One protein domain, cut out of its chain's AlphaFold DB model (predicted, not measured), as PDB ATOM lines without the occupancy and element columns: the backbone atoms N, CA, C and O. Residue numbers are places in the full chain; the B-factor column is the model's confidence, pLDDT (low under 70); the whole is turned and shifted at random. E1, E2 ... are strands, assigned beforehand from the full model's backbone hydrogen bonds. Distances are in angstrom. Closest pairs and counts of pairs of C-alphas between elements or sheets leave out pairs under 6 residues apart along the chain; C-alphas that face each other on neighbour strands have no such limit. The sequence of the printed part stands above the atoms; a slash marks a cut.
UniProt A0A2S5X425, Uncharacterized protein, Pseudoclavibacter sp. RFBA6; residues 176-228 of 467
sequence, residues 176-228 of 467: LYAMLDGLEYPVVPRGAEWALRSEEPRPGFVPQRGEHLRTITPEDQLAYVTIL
ATOM      1  N   LEU A 176       0.952  85.752  12.537       79.25
ATOM      2  CA  LEU A 176      -0.437  86.154  12.381       79.25
ATOM      3  C   LEU A 176      -0.787  86.269  10.906       79.25
ATOM      4  O   LEU A 176      -0.050  86.874  10.133       79.25
ATOM      5  N   TYR A 177      -1.958  85.764  10.562       87.88
ATOM      6  CA  TYR A 177      -2.526  85.865   9.235       87.88
ATOM      7  C   TYR A 177      -3.969  86.348   9.322       87.88
ATOM      8  O   TYR A 177      -4.644  86.130  10.332       87.88
ATOM      9  N   ALA A 178      -4.438  86.997   8.263       89.19
ATOM     10  CA  ALA A 178      -5.828  87.397   8.118       89.19
ATOM     11  C   ALA A 178      -6.387  86.927   6.777       89.19
ATOM     12  O   ALA A 178      -5.676  86.881   5.772       89.19
ATOM     13  N   MET A 179      -7.674  86.597   6.780       90.81
ATOM     14  CA  MET A 179      -8.412  86.224   5.581       90.81
ATOM     15  C   MET A 179      -9.009  87.470   4.932       90.81
ATOM     16  O   MET A 179      -9.806  88.164   5.560       90.81
ATOM     17  N   LEU A 180      -8.666  87.711   3.668       89.31
ATOM     18  CA  LEU A 180      -9.264  88.734   2.814       89.31
ATOM     19  C   LEU A 180      -9.653  88.093   1.484       89.31
ATOM     20  O   LEU A 180      -8.814  87.467   0.839       89.31
ATOM     21  N   ASP A 181     -10.918  88.227   1.086       87.62
ATOM     22  CA  ASP A 181     -11.448  87.681  -0.174       87.62
ATOM     23  C   ASP A 181     -11.137  86.184  -0.382       87.62
ATOM     24  O   ASP A 181     -10.857  85.718  -1.484       87.62
ATOM     25  N   GLY A 182     -11.159  85.412   0.710       84.38
ATOM     26  CA  GLY A 182     -10.870  83.973   0.705       84.38
ATOM     27  C   GLY A 182      -9.384  83.609   0.616       84.38
ATOM     28  O   GLY A 182      -9.056  82.423   0.650       84.38
ATOM     29  N   LEU A 183      -8.487  84.593   0.558       88.50
ATOM     30  CA  LEU A 183      -7.038  84.406   0.566       88.50
ATOM     31  C   LEU A 183      -6.449  84.767   1.929       88.50
ATOM     32  O   LEU A 183      -6.934  85.656   2.627       88.50
ATOM     33  N   GLU A 184      -5.401  84.048   2.312       88.81
ATOM     34  CA  GLU A 184      -4.708  84.245   3.578       88.81
ATOM     35  C   GLU A 184      -3.466  85.114   3.365       88.81
ATOM     36  O   GLU A 184      -2.607  84.786   2.545       88.81
ATOM     37  N   TYR A 185      -3.358  86.201   4.127       88.19
ATOM     38  CA  TYR A 185      -2.231  87.123   4.050       88.19
ATOM     39  C   TYR A 185      -1.524  87.253   5.398       88.19
ATOM     40  O   TYR A 185      -2.207  87.403   6.418       88.19
ATOM     41  N   PRO A 186      -0.179  87.230   5.433       84.62
ATOM     42  CA  PRO A 186       0.570  87.540   6.640       84.62
ATOM     43  C   PRO A 186       0.261  88.964   7.099       84.62
ATOM     44  O   PRO A 186       0.274  89.906   6.304       84.62
ATOM     45  N   VAL A 187      -0.009  89.103   8.393       81.44
ATOM     46  CA  VAL A 187      -0.243  90.379   9.064       81.44
ATOM     47  C   VAL A 187       1.076  90.849   9.658       81.44
ATOM     48  O   VAL A 187       1.662  90.159  10.492       81.44
ATOM     49  N   VAL A 188       1.532  92.022   9.233       77.38
ATOM     50  CA  VAL A 188       2.815  92.603   9.635       77.38
ATOM     51  C   VAL A 188       2.609  93.952  10.336       77.38
ATOM     52  O   VAL A 188       1.718  94.713   9.936       77.38
ATOM     53  N   PRO A 189       3.391  94.255  11.390       63.47
ATOM     54  CA  PRO A 189       3.370  95.564  12.029       63.47
ATOM     55  C   PRO A 189       4.017  96.622  11.127       63.47
ATOM     56  O   PRO A 189       4.953  96.342  10.375       63.47
ATOM     57  N   ARG A 190       3.528  97.860  11.219       65.25
ATOM     58  CA  ARG A 190       4.043  99.032  10.502       65.25
ATOM     59  C   ARG A 190       4.035 100.247  11.433       65.25
ATOM     60  O   ARG A 190       3.146 101.095  11.365       65.25
ATOM     61  N   GLY A 191       5.029 100.340  12.313       57.84
ATOM     62  CA  GLY A 191       5.032 101.351  13.373       57.84
ATOM     63  C   GLY A 191       3.821 101.153  14.289       57.84
ATOM     64  O   GLY A 191       3.676 100.091  14.883       57.84
ATOM     65  N   ALA A 192       2.928 102.144  14.360       54.75
ATOM     66  CA  ALA A 192       1.678 102.049  15.122       54.75
ATOM     67  C   ALA A 192       0.524 101.350  14.364       54.75
ATOM     68  O   ALA A 192      -0.538 101.118  14.941       54.75
ATOM     69  N   GLU A 193       0.705 101.027  13.080       69.12
ATOM     70  CA  GLU A 193      -0.327 100.458  12.205       69.12
ATOM     71  C   GLU A 193      -0.076  98.979  11.881       69.12
ATOM     72  O   GLU A 193       0.975  98.412  12.185       69.12
ATOM     73  N   TRP A 194      -1.047  98.352  11.214       79.12
ATOM     74  CA  TRP A 194      -0.987  96.963  10.769       79.12
ATOM     75  C   TRP A 194      -1.289  96.864   9.279       79.12
ATOM     76  O   TRP A 194      -2.097  97.625   8.747       79.12
ATOM     77  N   ALA A 195      -0.661  95.909   8.596       85.94
ATOM     78  CA  ALA A 195      -0.891  95.677   7.175       85.94
ATOM     79  C   ALA A 195      -0.928  94.185   6.831       85.94
ATOM     80  O   ALA A 195      -0.293  93.361   7.487       85.94
ATOM     81  N   LEU A 196      -1.647  93.850   5.764       88.94
ATOM     82  CA  LEU A 196      -1.504  92.588   5.049       88.94
ATOM     83  C   LEU A 196      -0.337  92.705   4.078       88.94
ATOM     84  O   LEU A 196      -0.246  93.692   3.345       88.94
ATOM     85  N   ARG A 197       0.511  91.682   4.034       87.75
ATOM     86  CA  ARG A 197       1.646  91.600   3.113       87.75
ATOM     87  C   ARG A 197       1.385  90.574   2.014       87.75
ATOM     88  O   ARG A 197       0.910  89.476   2.279       87.75
ATOM     89  N   SER A 198       1.720  90.931   0.780       86.75
ATOM     90  CA  SER A 198       1.656  90.068  -0.399       86.75
ATOM     91  C   SER A 198       2.943  90.200  -1.207       86.75
ATOM     92  O   SER A 198       3.444  91.302  -1.423       86.75
ATOM     93  N   GLU A 199       3.477  89.080  -1.684       80.44
ATOM     94  CA  GLU A 199       4.641  89.084  -2.580       80.44
ATOM     95  C   GLU A 199       4.240  89.480  -4.010       80.44
ATOM     96  O   GLU A 199       4.999  90.126  -4.729       80.44
ATOM     97  N   GLU A 200       2.999  89.184  -4.395       83.38
ATOM     98  CA  GLU A 200       2.440  89.501  -5.707       83.38
ATOM     99  C   GLU A 200       1.544  90.751  -5.665       83.38
ATOM    100  O   GLU A 200       0.925  91.022  -4.629       83.38
ATOM    101  N   PRO A 201       1.402  91.486  -6.785       86.69
ATOM    102  CA  PRO A 201       0.434  92.572  -6.896       86.69
ATOM    103  C   PRO A 201      -0.996  92.073  -6.663       86.69
ATOM    104  O   PRO A 201      -1.438  91.101  -7.281       86.69
ATOM    105  N   ARG A 202      -1.740  92.757  -5.790       89.25
ATOM    106  CA  ARG A 202      -3.135  92.432  -5.458       89.25
ATOM    107  C   ARG A 202      -3.988  93.705  -5.399       89.25
ATOM    108  O   ARG A 202      -3.469  94.754  -5.010       89.25
ATOM    109  N   PRO A 203      -5.282  93.648  -5.765       86.12
ATOM    110  CA  PRO A 203      -6.184  94.789  -5.623       86.12
ATOM    111  C   PRO A 203      -6.199  95.324  -4.185       86.12
ATOM    112  O   PRO A 203      -6.309  94.553  -3.237       86.12
ATOM    113  N   GLY A 204      -6.064  96.640  -4.020       84.50
ATOM    114  CA  GLY A 204      -6.023  97.285  -2.702       84.50
ATOM    115  C   GLY A 204      -4.677  97.199  -1.971       84.50
ATOM    116  O   GLY A 204      -4.562  97.764  -0.887       84.50
ATOM    117  N   PHE A 205      -3.661  96.546  -2.549       91.69
ATOM    118  CA  PHE A 205      -2.298  96.538  -2.020       91.69
ATOM    119  C   PHE A 205      -1.426  97.545  -2.780       91.69
ATOM    120  O   PHE A 205      -1.457  97.626  -4.008       91.69
ATOM    121  N   VAL A 206      -0.620  98.298  -2.040       88.25
ATOM    122  CA  VAL A 206       0.298  99.317  -2.549       88.25
ATOM    123  C   VAL A 206       1.712  98.725  -2.619       88.25
ATOM    124  O   VAL A 206       2.167  98.146  -1.629       88.25
ATOM    125  N   PRO A 207       2.428  98.840  -3.754       86.00
ATOM    126  CA  PRO A 207       3.795  98.344  -3.872       86.00
ATOM    127  C   PRO A 207       4.756  99.146  -2.987       86.00
ATOM    128  O   PRO A 207       4.769 100.378  -3.011       86.00
ATOM    129  N   GLN A 208       5.606  98.447  -2.241       72.75
ATOM    130  CA  GLN A 208       6.590  99.034  -1.341       72.75
ATOM    131  C   GLN A 208       7.832  98.138  -1.276       72.75
ATOM    132  O   GLN A 208       7.748  96.995  -0.863       72.75
ATOM    133  N   ARG A 209       8.998  98.646  -1.707       63.44
ATOM    134  CA  ARG A 209      10.325  97.990  -1.575       63.44
ATOM    135  C   ARG A 209      10.347  96.462  -1.809       63.44
ATOM    136  O   ARG A 209      10.969  95.727  -1.054       63.44
ATOM    137  N   GLY A 210       9.730  95.992  -2.894       70.56
ATOM    138  CA  GLY A 210       9.784  94.578  -3.297       70.56
ATOM    139  C   GLY A 210       8.658  93.695  -2.753       70.56
ATOM    140  O   GLY A 210       8.631  92.513  -3.082       70.56
ATOM    141  N   GLU A 211       7.723  94.270  -2.004       81.75
ATOM    142  CA  GLU A 211       6.486  93.649  -1.531       81.75
ATOM    143  C   GLU A 211       5.276  94.546  -1.840       81.75
ATOM    144  O   GLU A 211       5.414  95.668  -2.331       81.75
ATOM    145  N   HIS A 212       4.074  94.043  -1.579       86.25
ATOM    146  CA  HIS A 212       2.820  94.774  -1.714       86.25
ATOM    147  C   HIS A 212       2.096  94.743  -0.372       86.25
ATOM    148  O   HIS A 212       1.934  93.674   0.214       86.25
ATOM    149  N   LEU A 213       1.657  95.904   0.113       87.19
ATOM    150  CA  LEU A 213       1.056  96.051   1.439       87.19
ATOM    151  C   LEU A 213      -0.346  96.652   1.353       87.19
ATOM    152  O   LEU A 213      -0.558  97.631   0.641       87.19
ATOM    153  N   ARG A 214      -1.293  96.118   2.123       90.56
ATOM    154  CA  ARG A 214      -2.618  96.721   2.339       90.56
ATOM    155  C   ARG A 214      -2.781  97.030   3.820       90.56
ATOM    156  O   ARG A 214      -2.803  96.105   4.624       90.56
ATOM    157  N   THR A 215      -2.893  98.306   4.177       87.00
ATOM    158  CA  THR A 215      -3.159  98.717   5.565       87.00
ATOM    159  C   THR A 215      -4.500  98.147   6.022       87.00
ATOM    160  O   THR A 215      -5.450  98.122   5.240       87.00
ATOM    161  N   ILE A 216      -4.545  97.667   7.266       82.81
ATOM    162  CA  ILE A 216      -5.749  97.130   7.897       82.81
ATOM    163  C   ILE A 216      -6.092  97.893   9.165       82.81
ATOM    164  O   ILE A 216      -5.215  98.243   9.957       82.81
ATOM    165  N   THR A 217      -7.384  98.101   9.371       78.81
ATOM    166  CA  THR A 217      -7.938  98.827  10.509       78.81
ATOM    167  C   THR A 217      -9.001  97.983  11.224       78.81
ATOM    168  O   THR A 217      -9.441  96.955  10.696       78.81
ATOM    169  N   PRO A 218      -9.436  98.375  12.436       73.94
ATOM    170  CA  PRO A 218     -10.533  97.710  13.142       73.94
ATOM    171  C   PRO A 218     -11.822  97.534  12.332       73.94
ATOM    172  O   PRO A 218     -12.586  96.604  12.593       73.94
ATOM    173  N   GLU A 219     -12.048  98.385  11.335       72.94
ATOM    174  CA  GLU A 219     -13.224  98.377  10.471       72.94
ATOM    175  C   GLU A 219     -13.198  97.270   9.402       72.94
ATOM    176  O   GLU A 219     -14.264  96.885   8.923       72.94
ATOM    177  N   ASP A 220     -12.032  96.707   9.057       77.31
ATOM    178  CA  ASP A 220     -11.893  95.711   7.980       77.31
ATOM    179  C   ASP A 220     -12.538  94.341   8.287       77.31
ATOM    180  O   ASP A 220     -12.606  93.495   7.398       77.31
ATOM    181  N   GLN A 221     -13.011  94.100   9.520       80.88
ATOM    182  CA  GLN A 221     -13.713  92.874   9.962       80.88
ATOM    183  C   GLN A 221     -13.137  91.558   9.395       80.88
ATOM    184  O   GLN A 221     -13.861  90.687   8.911       80.88
ATOM    185  N   LEU A 222     -11.815  91.394   9.465       86.69
ATOM    186  CA  LEU A 222     -11.134  90.207   8.945       86.69
ATOM    187  C   LEU A 222     -11.163  89.054   9.955       86.69
ATOM    188  O   LEU A 222     -11.127  89.256  11.171       86.69
ATOM    189  N   ALA A 223     -11.160  87.819   9.452       87.12
ATOM    190  CA  ALA A 223     -10.908  86.645  10.282       87.12
ATOM    191  C   ALA A 223      -9.397  86.445  10.446       87.12
ATOM    192  O   ALA A 223      -8.678  86.359   9.450       87.12
ATOM    193  N   TYR A 224      -8.921  86.334  11.687       82.06
ATOM    194  CA  TYR A 224      -7.500  86.178  11.997       82.06
ATOM    195  C   TYR A 224      -7.177  84.761  12.448       82.06
ATOM    196  O   TYR A 224      -7.923  84.139  13.207       82.06
ATOM    197  N   VAL A 225      -6.013  84.271  12.036       79.62
ATOM    198  CA  VAL A 225      -5.479  82.979  12.459       79.62
ATOM    199  C   VAL A 225      -4.019  83.123  12.853       79.62
ATOM    200  O   VAL A 225      -3.276  83.939  12.316       79.62
ATOM    201  N   THR A 226      -3.598  82.351  13.845       80.31
ATOM    202  CA  THR A 226      -2.184  82.190  14.178       80.31
ATOM    203  C   THR A 226      -1.725  80.841  13.672       80.31
ATOM    204  O   THR A 226      -2.357  79.824  13.967       80.31
ATOM    205  N   ILE A 227      -0.638  80.864  12.909       78.75
ATOM    206  CA  ILE A 227       0.014  79.683  12.363       78.75
ATOM    207  C   ILE A 227       1.314  79.479  13.128       78.75
ATOM    208  O   ILE A 227       2.129  80.394  13.225       78.75
ATOM    209  N   LEU A 228       1.481  78.287  13.691       78.06
ATOM    210  CA  LEU A 228       2.714  77.840  14.336       78.06
ATOM    211  C   LEU A 228       3.043  76.435  13.845       78.06
ATOM    212  O   LEU A 228       2.135  75.658  13.532       78.06
TER     213      LEU A 228
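What this domain is: This is residues 176 to 228 of the 467 residues of an uncharacterized protein of Pseudoclavibacter sp. RFBA6 (UniProt A0A2S5X425). One strongly twisted sheet, E4 E5 E3 E2 E1 E6, all antiparallel, turns its strands' lines by 149 degrees from edge to edge. The meander E1 E2 E3, each strand the antiparallel neighbour of the one before, has hairpin E4 E5 beside E3 and E6 beside E1. The 53 printed residues hold six named strands, E1 to E6, and no named helix: all strand, compact, radius of gyration of the C-alphas 10.5 A, spans 26 by 25 by 25 A.

How they stand to each other: E1, residues 176 to 180, and E2, residues 183 to 190, form a hairpin, with N 178 and O 185 2.9 A apart. E2 and E3, residues 193 to 198, form another, N 190 to O 193 2.8 A. E2's pairing is staggered: 183 to 186 with E1, 187 to 190 with E3. E4, residues 206 to 208, and E5, residues 211 to 216, form a hairpin, N 206 to O 213 2.8 A. E5 is antiparallel to E3, N 196 to O 214 2.8 A. E6, residues 223 to 228, is antiparallel to E1, N 177 to O 225 2.9 A.

Where its parts are: E1 begins at C-alpha 176 (-0.437, 86.154, 12.381). E2 is 20.9 A long, E6 16.7 A, ending at C-alpha 228 (2.714, 77.840, 14.336).

The domain as a whole: The C-alphas of Pro 203 and Leu 228 are farthest apart, 27.7 A. The printed part has no cut and no long link. Residues 189 to 193 and 209 are under pLDDT 70.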